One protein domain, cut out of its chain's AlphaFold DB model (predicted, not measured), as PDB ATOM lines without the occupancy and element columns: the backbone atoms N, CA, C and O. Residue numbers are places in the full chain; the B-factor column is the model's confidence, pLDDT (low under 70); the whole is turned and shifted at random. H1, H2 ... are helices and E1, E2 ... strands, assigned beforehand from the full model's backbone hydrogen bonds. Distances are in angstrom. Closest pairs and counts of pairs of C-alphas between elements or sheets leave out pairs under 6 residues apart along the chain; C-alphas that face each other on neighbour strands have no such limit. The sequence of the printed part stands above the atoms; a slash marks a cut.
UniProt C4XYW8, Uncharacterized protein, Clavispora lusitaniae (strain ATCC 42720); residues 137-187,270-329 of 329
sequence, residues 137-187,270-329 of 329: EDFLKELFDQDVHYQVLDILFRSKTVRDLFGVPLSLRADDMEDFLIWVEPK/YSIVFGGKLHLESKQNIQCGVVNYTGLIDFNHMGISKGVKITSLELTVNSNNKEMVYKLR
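What this domain is: This is residues 137 to 187 and 270 to 329 of the 329 residues of an uncharacterized protein of Clavispora lusitaniae (strain ATCC 42720) (UniProt C4XYW8). A strongly twisted sheet of six strands curls round one long helix, H1, and the short H2 turns off at one end of H1, on the same face. The printed part has 111 residues, with elements in the order H1 H2 E1 E2 E3 E4 E5 E6. The sheet is branched and antiparallel; the class is mixed, helices and strands. The whole is compact, radius of gyration of the C-alphas 14.5 A, and elongated, spanning 43 by 25 by 25 A.

Where its parts are: Begin at C-alpha 270, (-33.990, 2.277, -12.689), where E3, residues 270 to 282, starts its 38.3 A. E4 is residues 288 to 297, 29.0 A; E5, residues 308 to 319, 31.7 A, bends by 59 degrees at residue 311; E6 is residues 322 to 328. E1 is residues 170 to 173, E2 residues 181 to 186. Find C-alpha 139 at (-30.156, 20.797, -9.706); from there H1 runs 27.5 A to residue 158. H2 is residues 160 to 166.

How they stand to each other: E3 E4 E5 E6 form a meander of hairpins, each strand the antiparallel neighbour of the one before: look for N 278 and O 291, 2.9 A, N 292 and O 314, 2.8 A, and N 317 and O 324, 2.9 A. E4 lies on one side of E3; on the other side are E2, with N 183 and O 273 at 2.8 A, and E1, with N 173 and O 279 at 2.9 A. The closest C-alphas of H1 and E5 are those of Asp 147 and Val 308, 6.5 A. H1 and H2 are about perpendicular, at 79 degrees. Every O i to N i+4 pair is within hydrogen-bond range in H2, 13 of 16 in H1.

The domain as a whole: Residues 188 to 269 are not printed; C-alphas 187 and 270 are 5.1 A apart across the cut. Of the links printed whole, none is long. pLDDT is under 70 in 17 residues, among them 174 to 178 and 284 to 287.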
ATOM      1  N   GLU A 137     -28.807  22.335  -4.540       74.00
ATOM      2  CA  GLU A 137     -30.176  22.813  -4.296       74.00
ATOM      3  C   GLU A 137     -30.903  23.255  -5.580       74.00
ATOM      4  O   GLU A 137     -32.123  23.113  -5.675       74.00
ATOM      5  N   ASP A 138     -30.164  23.695  -6.604       80.31
ATOM      6  CA  ASP A 138     -30.709  24.164  -7.883       80.31
ATOM      7  C   ASP A 138     -30.636  23.122  -9.012       80.31
ATOM      8  O   ASP A 138     -30.956  23.429 -10.162       80.31
ATOM      9  N   PHE A 139     -30.298  21.862  -8.704       81.25
ATOM     10  CA  PHE A 139     -30.156  20.797  -9.706       81.25
ATOM     11  C   PHE A 139     -31.367  20.680 -10.644       81.25
ATOM     12  O   PHE A 139     -31.202  20.512 -11.849       81.25
ATOM     13  N   LEU A 140     -32.587  20.771 -10.100       80.31
ATOM     14  CA  LEU A 140     -33.816  20.646 -10.890       80.31
ATOM     15  C   LEU A 140     -34.044  21.829 -11.828       80.31
ATOM     16  O   LEU A 140     -34.481  21.616 -12.957       80.31
ATOM     17  N   LYS A 141     -33.739  23.049 -11.379       81.69
ATOM     18  CA  LYS A 141     -33.856  24.246 -12.219       81.69
ATOM     19  C   LYS A 141     -32.822  24.210 -13.332       81.69
ATOM     20  O   LYS A 141     -33.160  24.411 -14.487       81.69
ATOM     21  N   GLU A 142     -31.582  23.864 -12.998       82.38
ATOM     22  CA  GLU A 142     -30.496  23.760 -13.971       82.38
ATOM     23  C   GLU A 142     -30.787  22.675 -15.020       82.38
ATOM     24  O   GLU A 142     -30.614  22.908 -16.213       82.38
ATOM     25  N   LEU A 143     -31.291  21.510 -14.592       82.81
ATOM     26  CA  LEU A 143     -31.715  20.432 -15.490       82.81
ATOM     27  C   LEU A 143     -32.841  20.888 -16.429       82.81
ATOM     28  O   LEU A 143     -32.820  20.580 -17.620       82.81
ATOM     29  N   PHE A 144     -33.830  21.608 -15.898       82.94
ATOM     30  CA  PHE A 144     -34.953  22.103 -16.684       82.94
ATOM     31  C   PHE A 144     -34.514  23.173 -17.693       82.94
ATOM     32  O   PHE A 144     -34.704  22.993 -18.897       82.94
ATOM     33  N   ASP A 145     -33.884  24.246 -17.215       78.12
ATOM     34  CA  ASP A 145     -33.558  25.424 -18.018       78.12
ATOM     35  C   ASP A 145     -32.450  25.159 -19.036       78.12
ATOM     36  O   ASP A 145     -32.538  25.626 -20.172       78.12
ATOM     37  N   GLN A 146     -31.394  24.429 -18.656       78.50
ATOM     38  CA  GLN A 146     -30.198  24.285 -19.494       78.50
ATOM     39  C   GLN A 146     -30.202  23.031 -20.364       78.50
ATOM     40  O   GLN A 146     -29.672  23.062 -21.474       78.50
ATOM     41  N   ASP A 147     -30.808  21.939 -19.903       82.25
ATOM     42  CA  ASP A 147     -30.735  20.666 -20.620       82.25
ATOM     43  C   ASP A 147     -32.071  20.314 -21.289       82.25
ATOM     44  O   ASP A 147     -32.123  20.098 -22.503       82.25
ATOM     45  N   VAL A 148     -33.173  20.296 -20.533       84.19
ATOM     46  CA  VAL A 148     -34.490  19.889 -21.052       84.19
ATOM     47  C   VAL A 148     -35.046  20.918 -22.032       84.19
ATOM     48  O   VAL A 148     -35.397  20.556 -23.158       84.19
ATOM     49  N   HIS A 149     -35.097  22.194 -21.646       84.00
ATOM     50  CA  HIS A 149     -35.673  23.251 -22.476       84.00
ATOM     51  C   HIS A 149     -34.926  23.371 -23.813       84.00
ATOM     52  O   HIS A 149     -35.549  23.361 -24.877       84.00
ATOM     53  N   TYR A 150     -33.591  23.381 -23.788       83.88
ATOM     54  CA  TYR A 150     -32.781  23.452 -25.005       83.88
ATOM     55  C   TYR A 150     -32.968  22.242 -25.926       83.88
ATOM     56  O   TYR A 150     -33.074  22.421 -27.140       83.88
ATOM     57  N   GLN A 151     -33.058  21.020 -25.392       85.12
ATOM     58  CA  GLN A 151     -33.315  19.845 -26.234       85.12
ATOM     59  C   GLN A 151     -34.709  19.864 -26.858       85.12
ATOM     60  O   GLN A 151     -34.866  19.520 -28.031       85.12
ATOM     61  N   VAL A 152     -35.722  20.277 -26.097       86.56
ATOM     62  CA  VAL A 152     -37.089  20.410 -26.611       86.56
ATOM     63  C   VAL A 152     -37.138  21.467 -27.719       86.56
ATOM     64  O   VAL A 152     -37.701  21.203 -28.783       86.56
ATOM     65  N   LEU A 153     -36.478  22.613 -27.523       84.50
ATOM     66  CA  LEU A 153     -36.307  23.655 -28.542       84.50
ATOM     67  C   LEU A 153     -35.658  23.117 -29.816       84.50
ATOM     68  O   LEU A 153     -36.185  23.327 -30.907       84.50
ATOM     69  N   ASP A 154     -34.534  22.415 -29.693       85.31
ATOM     70  CA  ASP A 154     -33.800  21.884 -30.843       85.31
ATOM     71  C   ASP A 154     -34.664  20.905 -31.660       85.31
ATOM     72  O   ASP A 154     -34.740  21.004 -32.889       85.31
ATOM     73  N   ILE A 155     -35.412  20.016 -30.996       85.62
ATOM     74  CA  ILE A 155     -36.339  19.088 -31.669       85.62
ATOM     75  C   ILE A 155     -37.466  19.850 -32.380       85.62
ATOM     76  O   ILE A 155     -37.793  19.547 -33.534       85.62
ATOM     77  N   LEU A 156     -38.039  20.866 -31.732       85.56
ATOM     78  CA  LEU A 156     -39.091  21.700 -32.317       85.56
ATOM     79  C   LEU A 156     -38.596  22.461 -33.553       85.56
ATOM     80  O   LEU A 156     -39.275  22.453 -34.580       85.56
ATOM     81  N   PHE A 157     -37.402  23.057 -33.500       82.81
ATOM     82  CA  PHE A 157     -36.815  23.787 -34.629       82.81
ATOM     83  C   PHE A 157     -36.464  22.884 -35.812       82.81
ATOM     84  O   PHE A 157     -36.592  23.294 -36.972       82.81
ATOM     85  N   ARG A 158     -36.040  21.645 -35.551       85.25
ATOM     86  CA  ARG A 158     -35.767  20.661 -36.611       85.25
ATOM     87  C   ARG A 158     -37.045  20.203 -37.306       85.25
ATOM     88  O   ARG A 158     -37.023  19.906 -38.507       85.25
ATOM     89  N   SER A 159     -38.168  20.186 -36.590       87.00
ATOM     90  CA  SER A 159     -39.443  19.738 -37.134       87.00
ATOM     91  C   SER A 159     -39.941  20.639 -38.269       87.00
ATOM     92  O   SER A 159     -40.089  21.854 -38.137       87.00
ATOM     93  N   LYS A 160     -40.232  20.034 -39.427       85.19
ATOM     94  CA  LYS A 160     -40.809  20.758 -40.568       85.19
ATOM     95  C   LYS A 160     -42.238  21.227 -40.273       85.19
ATOM     96  O   LYS A 160     -42.575  22.353 -40.603       85.19
ATOM     97  N   THR A 161     -43.045  20.405 -39.600       84.62
ATOM     98  CA  THR A 161     -44.442  20.746 -39.280       84.62
ATOM     99  C   THR A 161     -44.539  21.969 -38.378       84.62
ATOM    100  O   THR A 161     -45.390  22.819 -38.602       84.62
ATOM    101  N   VAL A 162     -43.643  22.093 -37.396       84.19
ATOM    102  CA  VAL A 162     -43.600  23.260 -36.504       84.19
ATOM    103  C   VAL A 162     -43.225  24.515 -37.287       84.19
ATOM    104  O   VAL A 162     -43.891  25.539 -37.155       84.19
ATOM    105  N   ARG A 163     -42.199  24.428 -38.146       84.12
ATOM    106  CA  ARG A 163     -41.753  25.555 -38.979       84.12
ATOM    107  C   ARG A 163     -42.818  26.019 -39.969       84.12
ATOM    108  O   ARG A 163     -42.965  27.221 -40.154       84.12
ATOM    109  N   ASP A 164     -43.562  25.088 -40.562       82.69
ATOM    110  CA  ASP A 164     -44.632  25.399 -41.514       82.69
ATOM    111  C   ASP A 164     -45.857  26.028 -40.817       82.69
ATOM    112  O   ASP A 164     -46.511  26.890 -41.400       82.69
ATOM    113  N   LEU A 165     -46.168  25.623 -39.577       80.69
ATOM    114  CA  LEU A 165     -47.315  26.141 -38.816       80.69
ATOM    115  C   LEU A 165     -47.026  27.505 -38.174       80.69
ATOM    116  O   LEU A 165     -47.773  28.458 -38.376       80.69
ATOM    117  N   PHE A 166     -45.931  27.612 -37.422       79.25
ATOM    118  CA  PHE A 166     -45.664  28.771 -36.562       79.25
ATOM    119  C   PHE A 166     -44.678  29.782 -37.163       79.25
ATOM    120  O   PHE A 166     -44.609  30.923 -36.691       79.25
ATOM    121  N   GLY A 167     -43.934  29.386 -38.203       73.12
ATOM    122  CA  GLY A 167     -42.843  30.175 -38.771       73.12
ATOM    123  C   GLY A 167     -41.608  30.232 -37.863       73.12
ATOM    124  O   GLY A 167     -41.579  29.684 -36.766       73.12
ATOM    125  N   VAL A 168     -40.551  30.897 -38.327       75.19
ATOM    126  CA  VAL A 168     -39.345  31.194 -37.533       75.19
ATOM    127  C   VAL A 168     -39.223  32.717 -37.445       75.19
ATOM    128  O   VAL A 168     -39.399  33.374 -38.476       75.19
ATOM    129  N   PRO A 169     -38.909  33.311 -36.277       67.00
ATOM    130  CA  PRO A 169     -38.519  32.689 -35.003       67.00
ATOM    131  C   PRO A 169     -39.697  32.284 -34.098       67.00
ATOM    132  O   PRO A 169     -40.721  32.961 -34.053       67.00
ATOM    133  N   LEU A 170     -39.501  31.197 -33.342       72.75
ATOM    134  CA  LEU A 170     -40.440  30.671 -32.345       72.75
ATOM    135  C   LEU A 170     -40.143  31.284 -30.973       72.75
ATOM    136  O   LEU A 170     -38.977  31.353 -30.580       72.75
ATOM    137  N   SER A 171     -41.178  31.679 -30.235       69.94
ATOM    138  CA  SER A 171     -41.070  31.995 -28.807       69.94
ATOM    139  C   SER A 171     -41.710  30.877 -27.996       69.94
ATOM    140  O   SER A 171     -42.890  30.573 -28.172       69.94
ATOM    141  N   LEU A 172     -40.926  30.259 -27.113       71.00
ATOM    142  CA  LEU A 172     -41.448  29.354 -26.097       71.00
ATOM    143  C   LEU A 172     -41.678  30.133 -24.812       71.00
ATOM    144  O   LEU A 172     -40.792  30.846 -24.338       71.00
ATOM    145  N   ARG A 173     -42.867  29.964 -24.248       72.25
ATOM    146  CA  ARG A 173     -43.156  30.305 -22.864       72.25
ATOM    147  C   ARG A 173     -43.275  28.992 -22.114       72.25
ATOM    148  O   ARG A 173     -44.162  28.186 -22.389       72.25
ATOM    149  N   ALA A 174     -42.322  28.740 -21.228       64.25
ATOM    150  CA  ALA A 174     -42.541  27.746 -20.199       64.25
ATOM    151  C   ALA A 174     -43.560  28.344 -19.227       64.25
ATOM    152  O   ALA A 174     -43.354  29.467 -18.764       64.25
ATOM    153  N   ASP A 175     -44.644  27.618 -18.962       60.94
ATOM    154  CA  ASP A 175     -45.388  27.862 -17.730       60.94
ATOM    155  C   ASP A 175     -44.483  27.493 -16.547       60.94
ATOM    156  O   ASP A 175     -43.451  26.830 -16.721       60.94
ATOM    157  N   ASP A 176     -44.831  27.992 -15.362       63.50
ATOM    158  CA  ASP A 176     -44.054  27.826 -14.136       63.50
ATOM    159  C   ASP A 176     -43.561  26.375 -13.939       63.50
ATOM    160  O   ASP A 176     -44.182  25.407 -14.387       63.50
ATOM    161  N   MET A 177     -42.456  26.201 -13.199       63.91
ATOM    162  CA  MET A 177     -41.861  24.889 -12.852       63.91
ATOM    163  C   MET A 177     -42.859  23.870 -12.255       63.91
ATOM    164  O   MET A 177     -42.519  22.697 -12.114       63.91
ATOM    165  N   GLU A 178     -44.071  24.298 -11.894       64.44
ATOM    166  CA  GLU A 178     -45.177  23.461 -11.424       64.44
ATOM    167  C   GLU A 178     -45.592  22.380 -12.436       64.44
ATOM    168  O   GLU A 178     -45.948  21.272 -12.029       64.44
ATOM    169  N   ASP A 179     -45.475  22.649 -13.739       75.31
ATOM    170  CA  ASP A 179     -45.825  21.687 -14.791       75.31
ATOM    171  C   ASP A 179     -44.708  20.673 -15.091       75.31
ATOM    172  O   ASP A 179     -44.929  19.685 -15.805       75.31
ATOM    173  N   PHE A 180     -43.507  20.879 -14.543       83.94
ATOM    174  CA  PHE A 180     -42.386  19.960 -14.700       83.94
ATOM    175  C   PHE A 180     -42.427  18.856 -13.639       83.94
ATOM    176  O   PHE A 180     -42.085  19.040 -12.471       83.94
ATOM    177  N   LEU A 181     -42.800  17.654 -14.068       87.56
ATOM    178  CA  LEU A 181     -42.842  16.468 -13.225       87.56
ATOM    179  C   LEU A 181     -41.627  15.585 -13.496       87.56
ATOM    180  O   LEU A 181     -41.368  15.195 -14.631       87.56
ATOM    181  N   ILE A 182     -40.933  15.187 -12.433       89.19
ATOM    182  CA  ILE A 182     -39.820  14.236 -12.477       89.19
ATOM    183  C   ILE A 182     -40.076  13.084 -11.505       89.19
ATOM    184  O   ILE A 182     -40.518  13.276 -10.370       89.19
ATOM    185  N   TRP A 183     -39.835  11.855 -11.954       91.00
ATOM    186  CA  TRP A 183     -40.086  10.651 -11.167       91.00
ATOM    187  C   TRP A 183     -39.091   9.534 -11.488       91.00
ATOM    188  O   TRP A 183     -38.375   9.551 -12.488       91.00
ATOM    189  N   VAL A 184     -39.027   8.545 -10.599       89.50
ATOM    190  CA  VAL A 184     -38.168   7.364 -10.739       89.50
ATOM    191  C   VAL A 184     -39.015   6.158 -11.124       89.50
ATOM    192  O   VAL A 184     -39.993   5.842 -10.441       89.50
ATOM    193  N   GLU A 185     -38.612   5.456 -12.180       88.62
ATOM    194  CA  GLU A 185     -39.239   4.220 -12.644       88.62
ATOM    195  C   GLU A 185     -38.266   3.039 -12.518       88.62
ATOM    196  O   GLU A 185     -37.179   3.059 -13.097       88.62
ATOM    197  N   PRO A 186     -38.610   1.981 -11.767       85.75
ATOM    198  CA  PRO A 186     -37.787   0.782 -11.710       85.75
ATOM    199  C   PRO A 186     -37.949  -0.062 -12.988       85.75
ATOM    200  O   PRO A 186     -39.067  -0.303 -13.446       85.75
ATOM    201  N   LYS A 187     -36.835  -0.582 -13.523       84.31
ATOM    202  CA  LYS A 187     -36.831  -1.484 -14.697       84.31
ATOM    203  C   LYS A 187     -37.308  -2.904 -14.358       84.31
ATOM    204  O   LYS A 187     -37.701  -3.659 -15.245       84.31
ATOM    205  N   TYR A 270     -32.904   1.306 -12.648       84.56
ATOM    206  CA  TYR A 270     -33.990   2.277 -12.689       84.56
ATOM    207  C   TYR A 270     -33.722   3.322 -13.778       84.56
ATOM    208  O   TYR A 270     -32.587   3.501 -14.222       84.56
ATOM    209  N   SER A 271     -34.775   4.010 -14.201       86.44
ATOM    210  CA  SER A 271     -34.727   5.188 -15.061       86.44
ATOM    211  C   SER A 271     -35.308   6.386 -14.320       86.44
ATOM    212  O   SER A 271     -36.267   6.250 -13.560       86.44
ATOM    213  N   ILE A 272     -34.726   7.561 -14.535       88.06
ATOM    214  CA  ILE A 272     -35.336   8.822 -14.113       88.06
ATOM    215  C   ILE A 272     -36.052   9.374 -15.329       88.06
ATOM    216  O   ILE A 272     -35.433   9.545 -16.377       88.06
ATOM    217  N   VAL A 273     -37.351   9.587 -15.189       90.06
ATOM    218  CA  VAL A 273     -38.228  10.059 -16.253       90.06
ATOM    219  C   VAL A 273     -38.739  11.430 -15.848       90.06
ATOM    220  O   VAL A 273     -39.015  11.677 -14.674       90.06
ATOM    221  N   PHE A 274     -38.842  12.322 -16.818       90.81
ATOM    222  CA  PHE A 274     -39.416  13.640 -16.637       90.81
ATOM    223  C   PHE A 274     -40.442  13.918 -17.731       90.81
ATOM    224  O   PHE A 274     -40.418  13.324 -18.814       90.81
ATOM    225  N   GLY A 275     -41.348  14.840 -17.456       90.31
ATOM    226  CA  GLY A 275     -42.298  15.328 -18.434       90.31
ATOM    227  C   GLY A 275     -42.901  16.646 -18.003       90.31
ATOM    228  O   GLY A 275     -42.874  16.999 -16.827       90.31
ATOM    229  N   GLY A 276     -43.448  17.360 -18.971       88.69
ATOM    230  CA  GLY A 276     -44.093  18.636 -18.726       88.69
ATOM    231  C   GLY A 276     -44.739  19.187 -19.982       88.69
ATOM    232  O   GLY A 276     -44.874  18.488 -20.996       88.69
ATOM    233  N   LYS A 277     -45.146  20.449 -19.888       88.38
ATOM    234  CA  LYS A 277     -45.808  21.183 -20.962       88.38
ATOM    235  C   LYS A 277     -45.083  22.493 -21.222       88.38
ATOM    236  O   LYS A 277     -44.537  23.086 -20.302       88.38
ATOM    237  N   LEU A 278     -45.048  22.918 -22.479       86.56
ATOM    238  CA  LEU A 278     -44.562  24.237 -22.882       86.56
ATOM    239  C   LEU A 278     -45.576  24.888 -23.810       86.56
ATOM    240  O   LEU A 278     -46.130  24.228 -24.692       86.56
ATOM    241  N   HIS A 279     -45.768  26.191 -23.659       85.31
ATOM    242  CA  HIS A 279     -46.571  26.985 -24.569       85.31
ATOM    243  C   HIS A 279     -45.701  27.506 -25.706       85.31
ATOM    244  O   HIS A 279     -44.627  28.075 -25.509       85.31
ATOM    245  N   LEU A 280     -46.171  27.281 -26.925       83.75
ATOM    246  CA  LEU A 280     -45.506  27.705 -28.140       83.75
ATOM    247  C   LEU A 280     -46.340  28.799 -28.790       83.75
ATOM    248  O   LEU A 280     -47.487  28.579 -29.179       83.75
ATOM    249  N   GLU A 281     -45.741  29.978 -28.903       79.12
ATOM    250  CA  GLU A 281     -46.358  31.159 -29.490       79.12
ATOM    251  C   GLU A 281     -45.533  31.611 -30.698       79.12
ATOM    252  O   GLU A 281     -44.297  31.660 -30.662       79.12
ATOM    253  N   SER A 282     -46.215  31.962 -31.788       75.06
ATOM    254  CA  SER A 282     -45.579  32.717 -32.870       75.06
ATOM    255  C   SER A 282     -45.327  34.155 -32.407       75.06
ATOM    256  O   SER A 282     -46.166  34.724 -31.717       75.06
ATOM    257  N   LYS A 283     -44.235  34.799 -32.845       70.94
ATOM    258  CA  LYS A 283     -43.901  36.193 -32.473       70.94
ATOM    259  C   LYS A 283     -45.019  37.205 -32.784       70.94
ATOM    260  O   LYS A 283     -45.065  38.282 -32.197       70.94
ATOM    261  N   GLN A 284     -45.901  36.878 -33.726       65.88
ATOM    262  CA  GLN A 284     -47.054  37.707 -34.093       65.88
ATOM    263  C   GLN A 284     -48.304  37.422 -33.230       65.88
ATOM    264  O   GLN A 284     -49.336  38.046 -33.450       65.88
ATOM    265  N   ASN A 285     -48.231  36.488 -32.271       64.31
ATOM    266  CA  ASN A 285     -49.324  35.993 -31.418       64.31
ATOM    267  C   ASN A 285     -50.564  35.485 -32.182       64.31
ATOM    268  O   ASN A 285     -51.668  35.468 -31.646       64.31
ATOM    269  N   ILE A 286     -50.400  35.067 -33.441       65.38
ATOM    270  CA  ILE A 286     -51.514  34.629 -34.302       65.38
ATOM    271  C   ILE A 286     -51.860  33.151 -34.073       65.38
ATOM    272  O   ILE A 286     -53.017  32.758 -34.200       65.38
ATOM    273  N   GLN A 287     -50.866  32.323 -33.742       68.00
ATOM    274  CA  GLN A 287     -51.042  30.894 -33.483       68.00
ATOM    275  C   GLN A 287     -50.379  30.505 -32.167       68.00
ATOM    276  O   GLN A 287     -49.208  30.826 -31.941       68.00
ATOM    277  N   CYS A 288     -51.132  29.769 -31.346       77.31
ATOM    278  CA  CYS A 288     -50.679  29.213 -30.079       77.31
ATOM    279  C   CYS A 288     -50.844  27.689 -30.094       77.31
ATOM    280  O   CYS A 288     -51.861  27.160 -30.553       77.31
ATOM    281  N   GLY A 289     -49.840  26.987 -29.583       84.12
ATOM    282  CA  GLY A 289     -49.860  25.543 -29.393       84.12
ATOM    283  C   GLY A 289     -49.300  25.154 -28.032       84.12
ATOM    284  O   GLY A 289     -48.599  25.930 -27.390       84.12
ATOM    285  N   VAL A 290     -49.612  23.939 -27.596       87.50
ATOM    286  CA  VAL A 290     -49.078  23.337 -26.373       87.50
ATOM    287  C   VAL A 290     -48.214  22.153 -26.766       87.50
ATOM    288  O   VAL A 290     -48.655  21.272 -27.501       87.50
ATOM    289  N   VAL A 291     -46.978  22.130 -26.285       88.00
ATOM    290  CA  VAL A 291     -46.026  21.044 -26.492       88.00
ATOM    291  C   VAL A 291     -45.949  20.222 -25.216       88.00
ATOM    292  O   VAL A 291     -45.392  20.669 -24.218       88.00
ATOM    293  N   ASN A 292     -46.474  19.003 -25.257       89.81
ATOM    294  CA  ASN A 292     -46.271  18.010 -24.213       89.81
ATOM    295  C   ASN A 292     -44.993  17.231 -24.527       89.81
ATOM    296  O   ASN A 292     -44.854  16.671 -25.617       89.81
ATOM    297  N   TYR A 293     -44.072  17.147 -23.574       89.69
ATOM    298  CA  TYR A 293     -42.840  16.381 -23.738       89.69
ATOM    299  C   TYR A 293     -42.681  15.362 -22.614       89.69
ATOM    300  O   TYR A 293     -43.078  15.584 -21.471       89.69
ATOM    301  N   THR A 294     -42.076  14.226 -22.952       91.00
ATOM    302  CA  THR A 294     -41.549  13.278 -21.970       91.00
ATOM    303  C   THR A 294     -40.148  12.863 -22.376       91.00
ATOM    304  O   THR A 294     -39.833  12.750 -23.567       91.00
ATOM    305  N   GLY A 295     -39.299  12.642 -21.385       89.44
ATOM    306  CA  GLY A 295     -37.929  12.212 -21.590       89.44
ATOM    307  C   GLY A 295     -37.395  11.437 -20.402       89.44
ATOM    308  O   GLY A 295     -38.051  11.289 -19.373       89.44
ATOM    309  N   LEU A 296     -36.189  10.913 -20.566       90.00
ATOM    310  CA  LEU A 296     -35.479  10.156 -19.549       90.00
ATOM    311  C   LEU A 296     -34.040  10.640 -19.421       90.00
ATOM    312  O   LEU A 296     -33.471  11.173 -20.371       90.00
ATOM    313  N   ILE A 297     -33.459  10.429 -18.246       87.56
ATOM    314  CA  ILE A 297     -32.036  10.646 -17.996       87.56
ATOM    315  C   ILE A 297     -31.295   9.337 -18.283       87.56
ATOM    316  O   ILE A 297     -31.503   8.322 -17.612       87.56
ATOM    317  N   ASP A 298     -30.441   9.359 -19.300       82.50
ATOM    318  CA  ASP A 298     -29.536   8.284 -19.668       82.50
ATOM    319  C   ASP A 298     -28.213   8.420 -18.910       82.50
ATOM    320  O   ASP A 298     -27.348   9.233 -19.242       82.50
ATOM    321  N   PHE A 299     -28.044   7.564 -17.904       79.75
ATOM    322  CA  PHE A 299     -26.847   7.525 -17.069       79.75
ATOM    323  C   PHE A 299     -25.556   7.247 -17.850       79.75
ATOM    324  O   PHE A 299     -24.479   7.624 -17.393       79.75
ATOM    325  N   ASN A 300     -25.631   6.624 -19.030       76.31
ATOM    326  CA  ASN A 300     -24.439   6.389 -19.845       76.31
ATOM    327  C   ASN A 300     -23.938   7.681 -20.498       76.31
ATOM    328  O   ASN A 300     -22.741   7.855 -20.679       76.31
ATOM    329  N   HIS A 301     -24.841   8.622 -20.778       76.44
ATOM    330  CA  HIS A 301     -24.536   9.853 -21.502       76.44
ATOM    331  C   HIS A 301     -24.594  11.097 -20.606       76.44
ATOM    332  O   HIS A 301     -24.769  12.203 -21.105       76.44
ATOM    333  N   MET A 302     -24.386  10.951 -19.290       73.69
ATOM    334  CA  MET A 302     -24.381  12.074 -18.333       73.69
ATOM    335  C   MET A 302     -23.409  13.202 -18.711       73.69
ATOM    336  O   MET A 302     -23.623  14.347 -18.330       73.69
ATOM    337  N   GLY A 303     -22.344  12.902 -19.463       67.88
ATOM    338  CA  GLY A 303     -21.390  13.907 -19.944       67.88
ATOM    339  C   GLY A 303     -21.921  14.823 -21.056       67.88
ATOM    340  O   GLY A 303     -21.286  15.835 -21.341       67.88
ATOM    341  N   ILE A 304     -23.058  14.494 -21.679       69.69
ATOM    342  CA  ILE A 304     -23.669  15.253 -22.779       69.69
ATOM    343  C   ILE A 304     -25.075  15.666 -22.335       69.69
ATOM    344  O   ILE A 304     -25.937  14.810 -22.146       69.69
ATOM    345  N   SER A 305     -25.305  16.969 -22.136       69.25
ATOM    346  CA  SER A 305     -26.591  17.520 -21.662       69.25
ATOM    347  C   SER A 305     -27.153  16.808 -20.422       69.25
ATOM    348  O   SER A 305     -28.326  16.437 -20.386       69.25
ATOM    349  N   LYS A 306     -26.282  16.474 -19.456       74.69
ATOM    350  CA  LYS A 306     -26.609  15.689 -18.247       74.69
ATOM    351  C   LYS A 306     -27.362  14.380 -18.513       74.69
ATOM    352  O   LYS A 306     -28.097  13.903 -17.654       74.69
ATOM    353  N   GLY A 307     -27.181  13.781 -19.693       75.94
ATOM    354  CA  GLY A 307     -27.856  12.546 -20.087       75.94
ATOM    355  C   GLY A 307     -29.333  12.728 -20.430       75.94
ATOM    356  O   GLY A 307     -30.038  11.739 -20.597       75.94
ATOM    357  N   VAL A 308     -29.834  13.960 -20.539       85.12
ATOM    358  CA  VAL A 308     -31.222  14.223 -20.925       85.12
ATOM    359  C   VAL A 308     -31.477  13.659 -22.322       85.12
ATOM    360  O   VAL A 308     -30.699  13.869 -23.253       85.12
ATOM    361  N   LYS A 309     -32.572  12.913 -22.462       87.12
ATOM    362  CA  LYS A 309     -33.026  12.357 -23.732       87.12
ATOM    363  C   LYS A 309     -34.538  12.462 -23.841       87.12
ATOM    364  O   LYS A 309     -35.266  11.772 -23.127       87.12
ATOM    365  N   ILE A 310     -35.018  13.273 -24.777       87.88
ATOM    366  CA  ILE A 310     -36.447  13.368 -25.089       87.88
ATOM    367  C   ILE A 310     -36.908  12.090 -25.802       87.88
ATOM    368  O   ILE A 310     -36.319  11.664 -26.796       87.88
ATOM    369  N   THR A 311     -37.954  11.452 -25.276       86.31
ATOM    370  CA  THR A 311     -38.518  10.201 -25.811       86.31
ATOM    371  C   THR A 311     -39.808  10.402 -26.580       86.31
ATOM    372  O   THR A 311     -40.091   9.646 -27.509       86.31
ATOM    373  N   SER A 312     -40.608  11.394 -26.197       87.88
ATOM    374  CA  SER A 312     -41.822  11.743 -26.922       87.88
ATOM    375  C   SER A 312     -42.050  13.238 -26.883       87.88
ATOM    376  O   SER A 312     -41.892  13.864 -25.835       87.88
ATOM    377  N   LEU A 313     -42.520  13.777 -28.000       90.19
ATOM    378  CA  LEU A 313     -42.923  15.164 -28.093       90.19
ATOM    379  C   LEU A 313     -44.229  15.238 -28.886       90.19
ATOM    380  O   LEU A 313     -44.342  14.712 -29.994       90.19
ATOM    381  N   GLU A 314     -45.249  15.832 -28.284       89.31
ATOM    382  CA  GLU A 314     -46.583  15.958 -28.859       89.31
ATOM    383  C   GLU A 314     -46.964  17.430 -28.881       89.31
ATOM    384  O   GLU A 314     -46.948  18.101 -27.855       89.31
ATOM    385  N   LEU A 315     -47.285  17.936 -30.065       87.62
ATOM    386  CA  LEU A 315     -47.723  19.304 -30.275       87.62
ATOM    387  C   LEU A 315     -49.233  19.311 -30.490       87.62
ATOM    388  O   LEU A 315     -49.728  18.741 -31.461       87.62
ATOM    389  N   THR A 316     -49.944  20.015 -29.628       86.50
ATOM    390  CA  THR A 316     -51.371  20.276 -29.745       86.50
ATOM    391  C   THR A 316     -51.577  21.707 -30.222       86.50
ATOM    392  O   THR A 316     -51.153  22.649 -29.560       86.50
ATOM    393  N   VAL A 317     -52.241  21.886 -31.361       85.81
ATOM    394  CA  VAL A 317     -52.598  23.209 -31.895       85.81
ATOM    395  C   VAL A 317     -54.110  23.319 -31.964       85.81
ATOM    396  O   VAL A 317     -54.778  22.423 -32.485       85.81
ATOM    397  N   ASN A 318     -54.656  24.421 -31.454       79.19
ATOM    398  CA  ASN A 318     -56.082  24.696 -31.557       79.19
ATOM    399  C   ASN A 318     -56.327  25.595 -32.774       79.19
ATOM    400  O   ASN A 318     -55.978  26.772 -32.762       79.19
ATOM    401  N   SER A 319     -56.892  25.031 -33.843       72.62
ATOM    402  CA  SER A 319     -57.189  25.764 -35.077       72.62
ATOM    403  C   SER A 319     -58.644  25.525 -35.466       72.62
ATOM    404  O   SER A 319     -59.054  24.390 -35.702       72.62
ATOM    405  N   ASN A 320     -59.433  26.596 -35.581       64.94
ATOM    406  CA  ASN A 320     -60.835  26.560 -36.026       64.94
ATOM    407  C   ASN A 320     -61.746  25.630 -35.188       64.94
ATOM    408  O   ASN A 320     -62.479  24.813 -35.749       64.94
ATOM    409  N   ASN A 321     -61.690  25.731 -33.852       66.19
ATOM    410  CA  ASN A 321     -62.430  24.882 -32.896       66.19
ATOM    411  C   ASN A 321     -62.160  23.370 -33.031       66.19
ATOM    412  O   ASN A 321     -62.946  22.549 -32.555       66.19
ATOM    413  N   LYS A 322     -61.056  22.989 -33.682       72.31
ATOM    414  CA  LYS A 322     -60.579  21.610 -33.751       72.31
ATOM    415  C   LYS A 322     -59.174  21.539 -33.175       72.31
ATOM    416  O   LYS A 322     -58.262  22.239 -33.613       72.31
ATOM    417  N   GLU A 323     -59.021  20.653 -32.206       80.50
ATOM    418  CA  GLU A 323     -57.739  20.314 -31.610       80.50
ATOM    419  C   GLU A 323     -56.997  19.347 -32.543       80.50
ATOM    420  O   GLU A 323     -57.483  18.251 -32.839       80.50
ATOM    421  N   MET A 324     -55.839  19.765 -33.056       82.00
ATOM    422  CA  MET A 324     -54.972  18.918 -33.876       82.00
ATOM    423  C   MET A 324     -53.728  18.529 -33.086       82.00
ATOM    424  O   MET A 324     -52.981  19.393 -32.631       82.00
ATOM    425  N   VAL A 325     -53.504  17.220 -32.947       84.50
ATOM    426  CA  VAL A 325     -52.364  16.650 -32.221       84.50
ATOM    427  C   VAL A 325     -51.351  16.086 -33.214       84.50
ATOM    428  O   VAL A 325     -51.635  15.146 -33.959       84.50
ATOM    429  N   TYR A 326     -50.145  16.642 -33.201       83.19
ATOM    430  CA  TYR A 326     -49.007  16.229 -34.010       83.19
ATOM    431  C   TYR A 326     -47.989  15.503 -33.132       83.19
ATOM    432  O   TYR A 326     -47.445  16.079 -32.192       83.19
ATOM    433  N   LYS A 327     -47.677  14.246 -33.456       85.44
ATOM    434  CA  LYS A 327     -46.564  13.532 -32.813       85.44
ATOM    435  C   LYS A 327     -45.267  13.879 -33.530       85.44
ATOM    436  O   LYS A 327     -45.110  13.548 -34.706       85.44
ATOM    437  N   LEU A 328     -44.365  14.544 -32.824       80.06
ATOM    438  CA  LEU A 328     -43.058  14.950 -33.318       80.06
ATOM    439  C   LEU A 328     -42.044  13.891 -32.866       80.06
ATOM    440  O   LEU A 328     -42.003  13.515 -31.694       80.06
ATOM    441  N   ARG A 329     -41.314  13.325 -33.831       63.41
ATOM    442  CA  ARG A 329     -40.307  12.280 -33.612       63.41
ATOM    443  C   ARG A 329     -38.916  12.809 -33.870       63.41
ATOM    444  O   ARG A 329     -38.774  13.548 -34.870       63.41
TER     445      ARG A 329